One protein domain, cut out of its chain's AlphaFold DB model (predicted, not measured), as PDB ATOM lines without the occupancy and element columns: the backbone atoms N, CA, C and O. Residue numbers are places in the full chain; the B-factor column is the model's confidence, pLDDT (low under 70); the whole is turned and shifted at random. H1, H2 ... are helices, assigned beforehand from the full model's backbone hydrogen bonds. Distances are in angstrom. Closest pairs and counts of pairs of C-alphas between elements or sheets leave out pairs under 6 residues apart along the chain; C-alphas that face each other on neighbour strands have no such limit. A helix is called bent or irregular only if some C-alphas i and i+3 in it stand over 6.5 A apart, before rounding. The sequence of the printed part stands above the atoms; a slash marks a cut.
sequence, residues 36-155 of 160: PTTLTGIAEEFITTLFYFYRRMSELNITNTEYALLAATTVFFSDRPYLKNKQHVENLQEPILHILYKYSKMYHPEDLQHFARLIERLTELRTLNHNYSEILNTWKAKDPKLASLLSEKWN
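This is residues 36 to 155 of the 160 residues of a protein of Ursus arctos horribilis (UniProt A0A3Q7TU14). One long helix, H4, makes the spine; H1 runs back beside it, and at its start H3 meets it near their ends as a V. H2 lies side by side with H3 as a helical hairpin, and short H5 folds back at the spine's other end. The printed part has 120 residues with five named helices, H1 to H5 in order, and no named strand; its class is all helix. It is loose, with a radius of gyration of the C-alphas of 17.5 A, and spans 52 by 34 by 18 A, only just flat.

Begin with H1, residues 37 to 58, and set it beside the hub H4, residues 114 to 142: they touch, closest at the C-alphas of Met 57 and Arg 121, 7.1 A apart, at a shallow tilt of 15 degrees, opposite ways. Next comes H2, residues 64 to 75, which is apart from H1. H2 and H3, residues 86 to 107, form a hairpin at a shallow tilt of 13 degrees; their closest C-alphas, of Thr 73 and Gln 93, are 6.2 A apart. With residues 70 to 74 alone H2 only just touches H4, over 3 pairs of C-alphas within 8 A, the closest Leu 70 and Leu 122 at 7.2 A; the tilt is steep, 45 degrees. H3 and H4 are a hairpin too, at a steep tilt of 45 degrees, touching through residues 100 to 105 and 114 to 115 alone; look at the C-alphas of Tyr 101 and Phe 115, the closest, 5.9 A apart. The helix packing is part aligned, part crossed: of these four pairs, two are at a shallow tilt. H5, residues 144 to 154, touches H4 only at the corner, where the closest C-alphas, of Lys 140 and Ala 147, are 4.6 A apart; it is apart from H1, H2 and H3. In H1, H2, H4 and H5 every O i to N i+4 pair is within hydrogen-bond range; in H3 16 of 18 are.

Find C-alpha 37 at (10.664, 20.339, -3.204); from there H1 runs 31.8 A to C-alpha 58. After H2, H3 runs 31.2 A from C-alpha 86 to C-alpha 107, with a kink of 29 degrees near residue 93; it is neither bent nor irregular, but only just: C-alphas 92 and 95 are 6.5 A apart. H4 starts at C-alpha 114, (31.803, 51.982, 11.761), and runs 42.2 A to C-alpha 142. H5 ends at C-alpha 154, (36.190, 19.682, -0.487).

The C-alphas farthest apart are those of Glu 110 and Lys 145, 53.6 A. The printed part has no cut and no long link; in the short link from H2 to H3, residues 80 to 85 stand free. Mean pLDDT of the printed part is 87.5; residues 36 to 39 and 146 to 155 are under 70.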
ATOM      1  N   PRO A  36      14.149  17.207  -4.355       60.81
ATOM      2  CA  PRO A  36      12.957  17.221  -3.510       60.81
ATOM      3  C   PRO A  36      12.506  18.662  -3.256       60.81
ATOM      4  O   PRO A  36      13.342  19.484  -2.894       60.81
ATOM      5  N   THR A  37      11.212  18.975  -3.379       61.97
ATOM      6  CA  THR A  37      10.664  20.339  -3.204       61.97
ATOM      7  C   THR A  37      11.168  21.026  -1.924       61.97
ATOM      8  O   THR A  37      11.396  22.231  -1.896       61.97
ATOM      9  N   THR A  38      11.430  20.244  -0.872       63.06
ATOM     10  CA  THR A  38      12.052  20.697   0.380       63.06
ATOM     11  C   THR A  38      13.479  21.231   0.210       63.06
ATOM     12  O   THR A  38      13.849  22.203   0.853       63.06
ATOM     13  N   LEU A  39      14.310  20.587  -0.607       67.31
ATOM     14  CA  LEU A  39      15.694  20.994  -0.844       67.31
ATOM     15  C   LEU A  39      15.784  22.242  -1.731       67.31
ATOM     16  O   LEU A  39      16.642  23.083  -1.475       67.31
ATOM     17  N   THR A  40      14.868  22.397  -2.691       74.12
ATOM     18  CA  THR A  40      14.723  23.636  -3.470       74.12
ATOM     19  C   THR A  40      14.361  24.813  -2.563       74.12
ATOM     20  O   THR A  40      15.047  25.828  -2.592       74.12
ATOM     21  N   GLY A  41      13.384  24.647  -1.663       76.44
ATOM     22  CA  GLY A  41      13.018  25.700  -0.704       76.44
ATOM     23  C   GLY A  41      14.156  26.092   0.250       76.44
ATOM     24  O   GLY A  41      14.372  27.273   0.505       76.44
ATOM     25  N   ILE A  42      14.946  25.120   0.723       77.31
ATOM     26  CA  ILE A  42      16.134  25.389   1.556       77.31
ATOM     27  C   ILE A  42      17.203  26.171   0.771       77.31
ATOM     28  O   ILE A  42      17.840  27.074   1.317       77.31
ATOM     29  N   ALA A  43      17.414  25.837  -0.507       78.81
ATOM     30  CA  ALA A  43      18.347  26.562  -1.368       78.81
ATOM     31  C   ALA A  43      17.905  28.022  -1.570       78.81
ATOM     32  O   ALA A  43      18.726  28.933  -1.468       78.81
ATOM     33  N   GLU A  44      16.613  28.247  -1.812       84.75
ATOM     34  CA  GLU A  44      16.026  29.579  -1.994       84.75
ATOM     35  C   GLU A  44      16.173  30.462  -0.743       84.75
ATOM     36  O   GLU A  44      16.563  31.631  -0.852       84.75
ATOM     37  N   GLU A  45      15.927  29.915   0.451       84.94
ATOM     38  CA  GLU A  45      16.095  30.637   1.720       84.94
ATOM     39  C   GLU A  45      17.564  31.022   1.964       84.94
ATOM     40  O   GLU A  45      17.876  32.159   2.344       84.94
ATOM     41  N   PHE A  46      18.491  30.104   1.675       85.88
ATOM     42  CA  PHE A  46      19.923  30.375   1.780       85.88
ATOM     43  C   PHE A  46      20.371  31.479   0.823       85.88
ATOM     44  O   PHE A  46      21.044  32.425   1.238       85.88
ATOM     45  N   ILE A  47      19.968  31.384  -0.446       87.62
ATOM     46  CA  ILE A  47      20.272  32.387  -1.471       87.62
ATOM     47  C   ILE A  47      19.723  33.754  -1.048       87.62
ATOM     48  O   ILE A  47      20.432  34.756  -1.129       87.62
ATOM     49  N   THR A  48      18.497  33.798  -0.525       90.06
ATOM     50  CA  THR A  48      17.880  35.031  -0.015       90.06
ATOM     51  C   THR A  48      18.695  35.642   1.127       90.06
ATOM     52  O   THR A  48      18.976  36.842   1.121       90.06
ATOM     53  N   THR A  49      19.140  34.818   2.077       90.38
ATOM     54  CA  THR A  49      19.982  35.258   3.201       90.38
ATOM     55  C   THR A  49      21.337  35.787   2.717       90.38
ATOM     56  O   THR A  49      21.807  36.824   3.188       90.38
ATOM     57  N   LEU A  50      21.948  35.126   1.730       91.38
ATOM     58  CA  LEU A  50      23.202  35.555   1.113       91.38
ATOM     59  C   LEU A  50      23.048  36.915   0.407       91.38
ATOM     60  O   LEU A  50      23.883  37.802   0.587       91.38
ATOM     61  N   PHE A  51      21.961  37.117  -0.347       92.75
ATOM     62  CA  PHE A  51      21.650  38.412  -0.961       92.75
ATOM     63  C   PHE A  51      21.451  39.513   0.077       92.75
ATOM     64  O   PHE A  51      21.963  40.622  -0.096       92.75
ATOM     65  N   TYR A  52      20.740  39.213   1.166       94.12
ATOM     66  CA  TYR A  52      20.557  40.154   2.264       94.12
ATOM     67  C   TYR A  52      21.906  40.565   2.868       94.12
ATOM     68  O   TYR A  52      22.181  41.760   2.990       94.12
ATOM     69  N   PHE A  53      22.788  39.602   3.145       94.69
ATOM     70  CA  PHE A  53      24.138  39.877   3.636       94.69
ATOM     71  C   PHE A  53      24.943  40.767   2.674       94.69
ATOM     72  O   PHE A  53      25.507  41.778   3.095       94.69
ATOM     73  N   TYR A  54      24.965  40.450   1.374       93.50
ATOM     74  CA  TYR A  54      25.704  41.252   0.393       93.50
ATOM     75  C   TYR A  54      25.188  42.682   0.285       93.50
ATOM     76  O   TYR A  54      25.982  43.623   0.226       93.50
ATOM     77  N   ARG A  55      23.866  42.865   0.316       94.06
ATOM     78  CA  ARG A  55      23.267  44.198   0.349       94.06
ATOM     79  C   ARG A  55      23.739  44.976   1.578       94.06
ATOM     80  O   ARG A  55      24.223  46.097   1.438       94.06
ATOM     81  N   ARG A  56      23.691  44.367   2.764       93.69
ATOM     82  CA  ARG A  56      24.144  44.987   4.022       93.69
ATOM     83  C   ARG A  56      25.644  45.300   4.034       93.69
ATOM     84  O   ARG A  56      26.053  46.289   4.637       93.69
ATOM     85  N   MET A  57      26.458  44.491   3.357       94.19
ATOM     86  CA  MET A  57      27.875  44.784   3.123       94.19
ATOM     87  C   MET A  57      28.066  45.991   2.198       94.19
ATOM     88  O   MET A  57      28.903  46.845   2.483       94.19
ATOM     89  N   SER A  58      27.277  46.096   1.123       92.38
ATOM     90  CA  SER A  58      27.368  47.212   0.170       92.38
ATOM     91  C   SER A  58      26.974  48.565   0.777       92.38
ATOM     92  O   SER A  58      27.533  49.592   0.408       92.38
ATOM     93  N   GLU A  59      26.070  48.563   1.760       93.38
ATOM     94  CA  GLU A  59      25.612  49.763   2.476       93.38
ATOM     95  C   GLU A  59      26.674  50.335   3.436       93.38
ATOM     96  O   GLU A  59      26.524  51.454   3.925       93.38
ATOM     97  N   LEU A  60      27.751  49.591   3.722       91.50
ATOM     98  CA  LEU A  60      28.723  49.946   4.756       91.50
ATOM     99  C   LEU A  60      29.837  50.891   4.284       91.50
ATOM    100  O   LEU A  60      30.676  51.249   5.098       91.50
ATOM    101  N   ASN A  61      29.880  51.288   3.007       92.88
ATOM    102  CA  ASN A  61      30.949  52.132   2.442       92.88
ATOM    103  C   ASN A  61      32.364  51.653   2.824       92.88
ATOM    104  O   ASN A  61      33.232  52.435   3.216       92.88
ATOM    105  N   ILE A  62      32.583  50.340   2.751       95.44
ATOM    106  CA  ILE A  62      33.844  49.724   3.151       95.44
ATOM    107  C   ILE A  62      34.959  50.061   2.156       95.44
ATOM    108  O   ILE A  62      34.781  49.988   0.940       95.44
ATOM    109  N   THR A  63      36.138  50.403   2.666       96.38
ATOM    110  CA  THR A  63      37.327  50.578   1.825       96.38
ATOM    111  C   THR A  63      37.930  49.224   1.438       96.38
ATOM    112  O   THR A  63      37.777  48.231   2.151       96.38
ATOM    113  N   ASN A  64      38.704  49.176   0.349       96.62
ATOM    114  CA  ASN A  64      39.413  47.951  -0.053       96.62
ATOM    115  C   ASN A  64      40.328  47.409   1.060       96.62
ATOM    116  O   ASN A  64      40.435  46.199   1.239       96.62
ATOM    117  N   THR A  65      40.961  48.297   1.831       97.56
ATOM    118  CA  THR A  65      41.823  47.915   2.957       97.56
ATOM    119  C   THR A  65      41.022  47.297   4.098       97.56
ATOM    120  O   THR A  65      41.401  46.246   4.607       97.56
ATOM    121  N   GLU A  66      39.896  47.902   4.488       97.69
ATOM    122  CA  GLU A  66      39.007  47.329   5.509       97.69
ATOM    123  C   GLU A  66      38.454  45.979   5.057       97.69
ATOM    124  O   GLU A  66      38.447  45.034   5.840       97.69
ATOM    125  N   TYR A  67      38.066  45.854   3.787       97.06
ATOM    126  CA  TYR A  67      37.614  44.589   3.220       97.06
ATOM    127  C   TYR A  67      38.707  43.514   3.275       97.06
ATOM    128  O   TYR A  67      38.444  42.393   3.706       97.06
ATOM    129  N   ALA A  68      39.948  43.849   2.908       97.94
ATOM    130  CA  ALA A  68      41.079  42.927   2.999       97.94
ATOM    131  C   ALA A  68      41.364  42.498   4.449       97.94
ATOM    132  O   ALA A  68      41.644  41.328   4.702       97.94
ATOM    133  N   LEU A  69      41.245  43.418   5.410       97.88
ATOM    134  CA  LEU A  69      41.395  43.124   6.837       97.88
ATOM    135  C   LEU A  69      40.248  42.254   7.369       97.88
ATOM    136  O   LEU A  69      40.504  41.324   8.136       97.88
ATOM    137  N   LEU A  70      39.004  42.488   6.938       97.06
ATOM    138  CA  LEU A  70      37.878  41.598   7.229       97.06
ATOM    139  C   LEU A  70      38.127  40.200   6.663       97.06
ATOM    140  O   LEU A  70      38.010  39.223   7.395       97.06
ATOM    141  N   ALA A  71      38.530  40.093   5.397       96.19
ATOM    142  CA  ALA A  71      38.843  38.818   4.760       96.19
ATOM    143  C   ALA A  71      40.008  38.093   5.456       96.19
ATOM    144  O   ALA A  71      39.938  36.892   5.688       96.19
ATOM    145  N   ALA A  72      41.055  38.809   5.869       96.81
ATOM    146  CA  ALA A  72      42.118  38.223   6.681       96.81
ATOM    147  C   ALA A  72      41.568  37.719   8.026       96.81
ATOM    148  O   ALA A  72      41.877  36.611   8.450       96.81
ATOM    149  N   THR A  73      40.683  38.486   8.664       96.56
ATOM    150  CA  THR A  73      40.042  38.109   9.931       96.56
ATOM    151  C   THR A  73      39.213  36.822   9.808       96.56
ATOM    152  O   THR A  73      39.224  36.016  10.738       96.56
ATOM    153  N   THR A  74      38.541  36.579   8.675       94.12
ATOM    154  CA  THR A  74      37.772  35.334   8.452       94.12
ATOM    155  C   THR A  74      38.660  34.100   8.278       94.12
ATOM    156  O   THR A  74      38.252  32.988   8.624       94.12
ATOM    157  N   VAL A  75      39.897  34.267   7.793       92.75
ATOM    158  CA  VAL A  75      40.887  33.176   7.739       92.75
ATOM    159  C   VAL A  75      41.204  32.671   9.149       92.75
ATOM    160  O   VAL A  75      41.273  31.460   9.357       92.75
ATOM    161  N   PHE A  76      41.298  33.578  10.126       92.69
ATOM    162  CA  PHE A  76      41.595  33.272  11.530       92.69
ATOM    163  C   PHE A  76      40.358  32.956  12.387       92.69
ATOM    164  O   PHE A  76      40.413  33.048  13.609       92.69
ATOM    165  N   PHE A  77      39.227  32.562  11.797       90.12
ATOM    166  CA  PHE A  77      38.113  32.056  12.600       90.12
ATOM    167  C   PHE A  77      38.497  30.752  13.329       90.12
ATOM    168  O   PHE A  77      38.852  29.749  12.708       90.12
ATOM    169  N   SER A  78      38.433  30.779  14.666       88.38
ATOM    170  CA  SER A  78      38.841  29.681  15.561       88.38
ATOM    171  C   SER A  78      37.759  28.608  15.784       88.38
ATOM    172  O   SER A  78      37.973  27.610  16.479       88.38
ATOM    173  N   ASP A  79      36.589  28.782  15.172       84.81
ATOM    174  CA  ASP A  79      35.426  27.891  15.246       84.81
ATOM    175  C   ASP A  79      35.539  26.652  14.343       84.81
ATOM    176  O   ASP A  79      34.682  25.769  14.401       84.81
ATOM    177  N   ARG A  80      36.618  26.529  13.558       84.94
ATOM    178  CA  ARG A  80      36.831  25.380  12.673       84.94
ATOM    179  C   ARG A  80      36.942  24.064  13.461       84.94
ATOM    180  O   ARG A  80      37.666  24.001  14.465       84.94
ATOM    181  N   PRO A  81      36.269  22.992  13.004       79.81
ATOM    182  CA  PRO A  81      36.407  21.678  13.614       79.81
ATOM    183  C   PRO A  81      37.862  21.201  13.504       79.81
ATOM    184  O   PRO A  81      38.558  21.525  12.545       79.81
ATOM    185  N   TYR A  82      38.325  20.452  14.509       85.56
ATOM    186  CA  TYR A  82      39.689  19.898  14.599       85.56
ATOM    187  C   TYR A  82      40.833  20.916  14.757       85.56
ATOM    188  O   TYR A  82      42.003  20.531  14.813       85.56
ATOM    189  N   LEU A  83      40.531  22.210  14.912       89.06
ATOM    190  CA  LEU A  83      41.555  23.204  15.217       89.06
ATOM    191  C   LEU A  83      42.143  22.962  16.617       89.06
ATOM    192  O   LEU A  83      41.458  23.127  17.626       89.06
ATOM    193  N   LYS A  84      43.428  22.584  16.672       89.75
ATOM    194  CA  LYS A  84      44.121  22.216  17.920       89.75
ATOM    195  C   LYS A  84      44.334  23.417  18.843       89.75
ATOM    196  O   LYS A  84      43.918  23.392  19.995       89.75
ATOM    197  N   ASN A  85      44.985  24.469  18.346       93.00
ATOM    198  CA  ASN A  85      45.386  25.617  19.161       93.00
ATOM    199  C   ASN A  85      44.555  26.863  18.832       93.00
ATOM    200  O   ASN A  85      45.031  27.791  18.178       93.00
ATOM    201  N   LYS A  86      43.295  26.863  19.282       93.56
ATOM    202  CA  LYS A  86      42.353  27.972  19.065       93.56
ATOM    203  C   LYS A  86      42.864  29.294  19.635       93.56
ATOM    204  O   LYS A  86      42.845  30.297  18.933       93.56
ATOM    205  N   GLN A  87      43.421  29.257  20.847       94.44
ATOM    206  CA  GLN A  87      43.969  30.443  21.507       94.44
ATOM    207  C   GLN A  87      45.089  31.090  20.688       94.44
ATOM    208  O   GLN A  87      45.150  32.305  20.564       94.44
ATOM    209  N   HIS A  88      45.984  30.291  20.102       95.50
ATOM    210  CA  HIS A  88      47.044  30.843  19.264       95.50
ATOM    211  C   HIS A  88      46.494  31.510  17.998       95.50
ATOM    212  O   HIS A  88      46.974  32.573  17.622       95.50
ATOM    213  N   VAL A  89      45.471  30.922  17.371       95.75
ATOM    214  CA  VAL A  89      44.790  31.531  16.217       95.75
ATOM    215  C   VAL A  89      44.135  32.859  16.599       95.75
ATOM    216  O   VAL A  89      44.282  33.834  15.869       95.75
ATOM    217  N   GLU A  90      43.491  32.933  17.763       94.75
ATOM    218  CA  GLU A  90      42.893  34.172  18.281       94.75
ATOM    219  C   GLU A  90      43.955  35.241  18.573       94.75
ATOM    220  O   GLU A  90      43.792  36.397  18.184       94.75
ATOM    221  N   ASN A  91      45.099  34.852  19.141       96.44
ATOM    222  CA  ASN A  91      46.223  35.766  19.363       96.44
ATOM    223  C   ASN A  91      46.817  36.296  18.041       96.44
ATOM    224  O   ASN A  91      47.321  37.415  17.995       96.44
ATOM    225  N   LEU A  92      46.773  35.510  16.956       95.31
ATOM    226  CA  LEU A  92      47.173  35.963  15.614       95.31
ATOM    227  C   LEU A  92      46.120  36.877  14.970       95.31
ATOM    228  O   LEU A  92      46.469  37.750  14.176       95.31
ATOM    229  N   GLN A  93      44.844  36.697  15.312       97.19
ATOM    230  CA  GLN A  93      43.735  37.522  14.834       97.19
ATOM    231  C   GLN A  93      43.717  38.911  15.491       97.19
ATOM    232  O   GLN A  93      43.406  39.904  14.830       97.19
ATOM    233  N   GLU A  94      44.060  38.995  16.777       96.75
ATOM    234  CA  GLU A  94      44.050  40.229  17.572       96.75
ATOM    235  C   GLU A  94      44.766  41.425  16.905       96.75
ATOM    236  O   GLU A  94      44.140  42.483  16.771       96.75
ATOM    237  N   PRO A  95      46.012  41.313  16.394       97.94
ATOM    238  CA  PRO A  95      46.670  42.434  15.724       97.94
ATOM    239  C   PRO A  95      45.941  42.888  14.451       97.94
ATOM    240  O   PRO A  95      45.959  44.078  14.133       97.94
ATOM    241  N   ILE A  96      45.261  41.987  13.735       97.88
ATOM    242  CA  ILE A  96      44.490  42.328  12.530       97.88
ATOM    243  C   ILE A  96      43.266  43.162  12.914       97.88
ATOM    244  O   ILE A  96      43.019  44.207  12.311       97.88
ATOM    245  N   LEU A  97      42.542  42.750  13.961       97.75
ATOM    246  CA  LEU A  97      41.414  43.511  14.503       97.75
ATOM    247  C   LEU A  97      41.857  44.880  15.033       97.75
ATOM    248  O   LEU A  97      41.158  45.874  14.829       97.75
ATOM    249  N   HIS A  98      43.043  44.961  15.642       98.19
ATOM    250  CA  HIS A  98      43.628  46.231  16.076       98.19
ATOM    251  C   HIS A  98      43.888  47.165  14.889       98.19
ATOM    252  O   HIS A  98      43.546  48.351  14.938       98.19
ATOM    253  N   ILE A  99      44.491  46.648  13.814       98.25
ATOM    254  CA  ILE A  99      44.748  47.422  12.592       98.25
ATOM    255  C   ILE A  99      43.424  47.882  11.974       98.25
ATOM    256  O   ILE A  99      43.292  49.064  11.661       98.25
ATOM    257  N   LEU A 100      42.431  46.995  11.874       98.19
ATOM    258  CA  LEU A 100      41.095  47.320  11.371       98.19
ATOM    259  C   LEU A 100      40.435  48.440  12.180       98.19
ATOM    260  O   LEU A 100      39.932  49.403  11.605       98.19
ATOM    261  N   TYR A 101      40.497  48.364  13.509       98.12
ATOM    262  CA  TYR A 101      39.991  49.411  14.392       98.12
ATOM    263  C   TYR A 101      40.660  50.762  14.123       98.12
ATOM    264  O   TYR A 101      39.980  51.763  13.901       98.12
ATOM    265  N   LYS A 102      41.996  50.806  14.092       97.94
ATOM    266  CA  LYS A 102      42.727  52.051  13.813       97.94
ATOM    267  C   LYS A 102      42.387  52.614  12.434       97.94
ATOM    268  O   LYS A 102      42.138  53.810  12.315       97.94
ATOM    269  N   TYR A 103      42.359  51.756  11.418       97.50
ATOM    270  CA  TYR A 103      42.086  52.158  10.044       97.50
ATOM    271  C   TYR A 103      40.659  52.694   9.885       97.50
ATOM    272  O   TYR A 103      40.480  53.766   9.315       97.50
ATOM    273  N   SER A 104      39.665  52.022  10.480       96.56
ATOM    274  CA  SER A 104      38.268  52.480  10.468       96.56
ATOM    275  C   SER A 104      38.104  53.876  11.066       96.56
ATOM    276  O   SER A 104      37.433  54.718  10.483       96.56
ATOM    277  N   LYS A 105      38.784  54.167  12.182       96.00
ATOM    278  CA  LYS A 105      38.742  55.488  12.823       96.00
ATOM    279  C   LYS A 105      39.441  56.574  12.016       96.00
ATOM    280  O   LYS A 105      39.062  57.735  12.107       96.00
ATOM    281  N   MET A 106      40.481  56.207  11.274       96.31
ATOM    282  CA  MET A 106      41.216  57.137  10.422       96.31
ATOM    283  C   MET A 106      40.422  57.495   9.160       96.31
ATOM    284  O   MET A 106      40.430  58.654   8.757       96.31
ATOM    285  N   TYR A 107      39.757  56.516   8.541       95.75
ATOM    286  CA  TYR A 107      39.028  56.708   7.283       95.75
ATOM    287  C   TYR A 107      37.576  57.157   7.462       95.75
ATOM    288  O   TYR A 107      37.053  57.848   6.592       95.75
ATOM    289  N   HIS A 108      36.945  56.813   8.588       95.38
ATOM    290  CA  HIS A 108      35.557  57.165   8.904       95.38
ATOM    291  C   HIS A 108      35.466  57.899  10.254       95.38
ATOM    292  O   HIS A 108      34.821  57.409  11.181       95.38
ATOM    293  N   PRO A 109      36.121  59.068  10.415       94.50
ATOM    294  CA  PRO A 109      36.201  59.764  11.705       94.50
ATOM    295  C   PRO A 109      34.838  60.244  12.227       94.50
ATOM    296  O   PRO A 109      34.625  60.281  13.438       94.50
ATOM    297  N   GLU A 110      33.909  60.556  11.322       96.00
ATOM    298  CA  GLU A 110      32.548  61.003  11.652       96.00
ATOM    299  C   GLU A 110      31.627  59.846  12.070       96.00
ATOM    300  O   GLU A 110      30.554  60.068  12.632       96.00
ATOM    301  N   ASP A 111      32.037  58.599  11.821       95.69
ATOM    302  CA  ASP A 111      31.235  57.417  12.100       95.69
ATOM    303  C   ASP A 111      31.856  56.549  13.197       95.69
ATOM    304  O   ASP A 111      32.548  55.552  12.972       95.69
ATOM    305  N   LEU A 112      31.542  56.916  14.437       93.75
ATOM    306  CA  LEU A 112      32.046  56.245  15.637       93.75
ATOM    307  C   LEU A 112      31.628  54.768  15.740       93.75
ATOM    308  O   LEU A 112      32.239  54.016  16.503       93.75
ATOM    309  N   GLN A 113      30.593  54.350  15.006       96.19
ATOM    310  CA  GLN A 113      30.060  52.987  15.036       96.19
ATOM    311  C   GLN A 113      30.568  52.129  13.875       96.19
ATOM    312  O   GLN A 113      30.275  50.934  13.836       96.19
ATOM    313  N   HIS A 114      31.358  52.690  12.957       96.88
ATOM    314  CA  HIS A 114      31.803  51.982  11.761       96.88
ATOM    315  C   HIS A 114      32.525  50.674  12.074       96.88
ATOM    316  O   HIS A 114      32.160  49.625  11.548       96.88
ATOM    317  N   PHE A 115      33.467  50.702  13.023       97.56
ATOM    318  CA  PHE A 115      34.134  49.487  13.493       97.56
ATOM    319  C   PHE A 115      33.146  48.448  14.032       97.56
ATOM    320  O   PHE A 115      33.238  47.277  13.682       97.56
ATOM    321  N   ALA A 116      32.176  48.862  14.850       97.50
ATOM    322  CA  ALA A 116      31.195  47.941  15.417       97.50
ATOM    323  C   ALA A 116      30.370  47.255  14.318       97.50
ATOM    324  O   ALA A 116      30.169  46.044  14.372       97.50
ATOM    325  N   ARG A 117      29.974  47.995  13.276       97.50
ATOM    326  CA  ARG A 117      29.252  47.420  12.136       97.50
ATOM    327  C   ARG A 117      30.128  46.501  11.284       97.50
ATOM    328  O   ARG A 117      29.633  45.507  10.768       97.50
ATOM    329  N   LEU A 118      31.428  46.774  11.156       97.44
ATOM    330  CA  LEU A 118      32.371  45.845  10.520       97.44
ATOM    331  C   LEU A 118      32.419  44.503  11.277       97.44
ATOM    332  O   LEU A 118      32.371  43.437  10.662       97.44
ATOM    333  N   ILE A 119      32.438  44.546  12.614       97.62
ATOM    334  CA  ILE A 119      32.381  43.345  13.463       97.62
ATOM    335  C   ILE A 119      31.014  42.641  13.383       97.62
ATOM    336  O   ILE A 119      30.957  41.408  13.345       97.62
ATOM    337  N   GLU A 120      29.913  43.392  13.306       96.88
ATOM    338  CA  GLU A 120      28.567  42.849  13.061       96.88
ATOM    339  C   GLU A 120      28.553  42.010  11.775       96.88
ATOM    340  O   GLU A 120      28.126  40.858  11.805       96.88
ATOM    341  N   ARG A 121      29.127  42.519  10.673       96.31
ATOM    342  CA  ARG A 121      29.201  41.775   9.403       96.31
ATOM    343  C   ARG A 121      30.042  40.501   9.503       96.31
ATOM    344  O   ARG A 121      29.672  39.490   8.913       96.31
ATOM    345  N   LEU A 122      31.133  40.493  10.277       95.50
ATOM    346  CA  LEU A 122      31.886  39.254  10.544       95.50
ATOM    347  C   LEU A 122      31.040  38.216  11.285       95.50
ATOM    348  O   LEU A 122      31.135  37.021  11.003       95.50
ATOM    349  N   THR A 123      30.218  38.671  12.228       94.88
ATOM    350  CA  THR A 123      29.336  37.802  13.012       94.88
ATOM    351  C   THR A 123      28.223  37.233  12.139       94.88
ATOM    352  O   THR A 123      27.997  36.026  12.150       94.88
ATOM    353  N   GLU A 124      27.585  38.068  11.318       94.62
ATOM    354  CA  GLU A 124      26.594  37.624  10.333       94.62
ATOM    355  C   GLU A 124      27.178  36.604   9.354       94.62
ATOM    356  O   GLU A 124      26.560  35.571   9.107       94.62
ATOM    357  N   LEU A 125      28.395  36.841   8.851       93.88
ATOM    358  CA  LEU A 125      29.079  35.905   7.961       93.88
ATOM    359  C   LEU A 125      29.369  34.562   8.645       93.88
ATOM    360  O   LEU A 125      29.225  33.510   8.022       93.88
ATOM    361  N   ARG A 126      29.748  34.568   9.930       91.62
ATOM    362  CA  ARG A 126      29.926  33.338  10.715       91.62
ATOM    363  C   ARG A 126      28.614  32.556  10.823       91.62
ATOM    364  O   ARG A 126      28.613  31.350  10.583       91.62
ATOM    365  N   THR A 127      27.504  33.230  11.118       90.88
ATOM    366  CA  THR A 127      26.171  32.609  11.167       90.88
ATOM    367  C   THR A 127      25.764  32.047   9.807       90.88
ATOM    368  O   THR A 127      25.302  30.910   9.721       90.88
ATOM    369  N   LEU A 128      25.996  32.797   8.728       90.38
ATOM    370  CA  LEU A 128      25.706  32.353   7.367       90.38
ATOM    371  C   LEU A 128      26.508  31.098   6.994       90.38
ATOM    372  O   LEU A 128      25.944  30.153   6.447       90.38
ATOM    373  N   ASN A 129      27.799  31.054   7.339       87.44
ATOM    374  CA  ASN A 129      28.655  29.884   7.123       87.44
ATOM    375  C   ASN A 129      28.197  28.664   7.932       87.44
ATOM    376  O   ASN A 129      28.258  27.532   7.439       87.44
ATOM    377  N   HIS A 130      27.736  28.878   9.165       86.25
ATOM    378  CA  HIS A 130      27.172  27.812   9.984       86.25
ATOM    379  C   HIS A 130      25.897  27.242   9.346       86.25
ATOM    380  O   HIS A 130      25.831  26.042   9.087       86.25
ATOM    381  N   ASN A 131      24.947  28.108   8.977       86.00
ATOM    382  CA  ASN A 131      23.713  27.710   8.294       86.00
ATOM    383  C   ASN A 131      24.006  26.981   6.972       86.00
ATOM    384  O   ASN A 131      23.411  25.944   6.689       86.00
ATOM    385  N   TYR A 132      24.971  27.471   6.186       84.25
ATOM    386  CA  TYR A 132      25.407  26.813   4.953       84.25
ATOM    387  C   TYR A 132      25.912  25.386   5.200       84.25
ATOM    388  O   TYR A 132      25.587  24.468   4.447       84.25
ATOM    389  N   SER A 133      26.683  25.186   6.271       82.88
ATOM    390  CA  SER A 133      27.211  23.868   6.634       82.88
ATOM    391  C   SER A 133      26.086  22.883   6.976       82.88
ATOM    392  O   SER A 133      26.124  21.739   6.524       82.88
ATOM    393  N   GLU A 134      25.050  23.329   7.690       83.06
ATOM    394  CA  GLU A 134      23.869  22.514   8.018       83.06
ATOM    395  C   GLU A 134      23.057  22.125   6.774       83.06
ATOM    396  O   GLU A 134      22.637  20.971   6.616       83.06
ATOM    397  N   ILE A 135      22.892  23.060   5.835       81.56
ATOM    398  CA  ILE A 135      22.237  22.800   4.547       81.56
ATOM    399  C   ILE A 135      23.026  21.761   3.753       81.56
ATOM    400  O   ILE A 135      22.455  20.779   3.273       81.56
ATOM    401  N   LEU A 136      24.348  21.928   3.672       77.00
ATOM    402  CA  LEU A 136      25.230  20.991   2.988       77.00
ATOM    403  C   LEU A 136      25.158  19.592   3.610       77.00
ATOM    404  O   LEU A 136      25.119  18.599   2.885       77.00
ATOM    405  N   ASN A 137      25.111  19.498   4.939       78.88
ATOM    406  CA  ASN A 137      24.952  18.231   5.651       78.88
ATOM    407  C   ASN A 137      23.605  17.569   5.324       78.88
ATOM    408  O   ASN A 137      23.557  16.368   5.051       78.88
ATOM    409  N   THR A 138      22.528  18.354   5.260       79.94
ATOM    410  CA  THR A 138      21.194  17.877   4.864       79.94
ATOM    411  C   THR A 138      21.180  17.359   3.424       79.94
ATOM    412  O   THR A 138      20.558  16.334   3.139       79.94
ATOM    413  N   TRP A 139      21.877  18.037   2.509       73.69
ATOM    414  CA  TRP A 139      22.001  17.610   1.113       73.69
ATOM    415  C   TRP A 139      22.823  16.329   0.995       73.69
ATOM    416  O   TRP A 139      22.381  15.384   0.348       73.69
ATOM    417  N   LYS A 140      23.963  16.248   1.693       72.38
ATOM    418  CA  LYS A 140      24.801  15.039   1.753       72.38
ATOM    419  C   LYS A 140      24.039  13.822   2.279       72.38
ATOM    420  O   LYS A 140      24.237  12.723   1.778       72.38
ATOM    421  N   ALA A 141      23.172  14.008   3.275       78.06
ATOM    422  CA  ALA A 141      22.356  12.927   3.822       78.06
ATOM    423  C   ALA A 141      21.286  12.422   2.836       78.06
ATOM    424  O   ALA A 141      20.909  11.254   2.890       78.06
ATOM    425  N   LYS A 142      20.790  13.293   1.947       74.19
ATOM    426  CA  LYS A 142      19.730  12.969   0.980       74.19
ATOM    427  C   LYS A 142      20.258  12.478  -0.369       74.19
ATOM    428  O   LYS A 142      19.549  11.729  -1.034       74.19
ATOM    429  N   ASP A 143      21.480  12.848  -0.746       72.81
ATOM    430  CA  ASP A 143      22.155  12.357  -1.950       72.81
ATOM    431  C   ASP A 143      23.597  11.896  -1.635       72.81
ATOM    432  O   ASP A 143      24.539  12.700  -1.632       72.81
ATOM    433  N   PRO A 144      23.807  10.586  -1.396       70.25
ATOM    434  CA  PRO A 144      25.123  10.038  -1.076       70.25
ATOM    435  C   PRO A 144      26.111  10.080  -2.255       70.25
ATOM    436  O   PRO A 144      27.323  10.042  -2.033       70.25
ATOM    437  N   LYS A 145      25.633  10.191  -3.503       70.50
ATOM    438  CA  LYS A 145      26.488  10.326  -4.694       70.50
ATOM    439  C   LYS A 145      27.017  11.754  -4.819       70.50
ATOM    440  O   LYS A 145      28.171  11.969  -5.174       70.50
ATOM    441  N   LEU A 146      26.201  12.740  -4.460       66.44
ATOM    442  CA  LEU A 146      26.640  14.128  -4.341       66.44
ATOM    443  C   LEU A 146      27.552  14.312  -3.117       66.44
ATOM    444  O   LEU A 146      28.536  15.047  -3.186       66.44
ATOM    445  N   ALA A 147      27.311  13.572  -2.030       64.31
ATOM    446  CA  ALA A 147      28.208  13.539  -0.877       64.31
ATOM    447  C   ALA A 147      29.607  13.011  -1.225       64.31
ATOM    448  O   ALA A 147      30.593  13.595  -0.769       64.31
ATOM    449  N   SER A 148      29.713  11.966  -2.054       63.91
ATOM    450  CA  SER A 148      31.013  11.452  -2.496       63.91
ATOM    451  C   SER A 148      31.747  12.460  -3.390       63.91
ATOM    452  O   SER A 148      32.913  12.752  -3.123       63.91
ATOM    453  N   LEU A 149      31.058  13.100  -4.341       67.00
ATOM    454  CA  LEU A 149      31.636  14.141  -5.206       67.00
ATOM    455  C   LEU A 149      32.083  15.393  -4.434       67.00
ATOM    456  O   LEU A 149      33.146  15.959  -4.703       67.00
ATOM    457  N   LEU A 150      31.282  15.837  -3.463       63.38
ATOM    458  CA  LEU A 150      31.644  16.958  -2.599       63.38
ATOM    459  C   LEU A 150      32.794  16.594  -1.669       63.38
ATOM    460  O   LEU A 150      33.655  17.436  -1.438       63.38
ATOM    461  N   SER A 151      32.836  15.365  -1.150       61.16
ATOM    462  CA  SER A 151      33.969  14.919  -0.344       61.16
ATOM    463  C   SER A 151      35.258  14.968  -1.165       61.16
ATOM    464  O   SER A 151      36.210  15.601  -0.739       61.16
ATOM    465  N   GLU A 152      35.271  14.459  -2.397       55.41
ATOM    466  CA  GLU A 152      36.469  14.452  -3.244       55.41
ATOM    467  C   GLU A 152      37.019  15.865  -3.524       55.41
ATOM    468  O   GLU A 152      38.228  16.079  -3.457       55.41
ATOM    469  N   LYS A 153      36.142  16.853  -3.763       57.69
ATOM    470  CA  LYS A 153      36.549  18.241  -4.058       57.69
ATOM    471  C   LYS A 153      36.789  19.125  -2.830       57.69
ATOM    472  O   LYS A 153      37.573  20.065  -2.919       57.69
ATOM    473  N   TRP A 154      36.117  18.863  -1.709       57.06
ATOM    474  CA  TRP A 154      36.190  19.682  -0.487       57.06
ATOM    475  C   TRP A 154      36.917  19.003   0.687       57.06
ATOM    476  O   TRP A 154      37.029  19.605   1.756       57.06
ATOM    477  N   ASN A 155      37.485  17.805   0.503       49.59
ATOM    478  CA  ASN A 155      38.402  17.138   1.445       49.59
ATOM    479  C   ASN A 155      39.767  17.858   1.577       49.59
ATOM    480  O   ASN A 155      40.809  17.227   1.688       49.59
TER     481      ASN A 155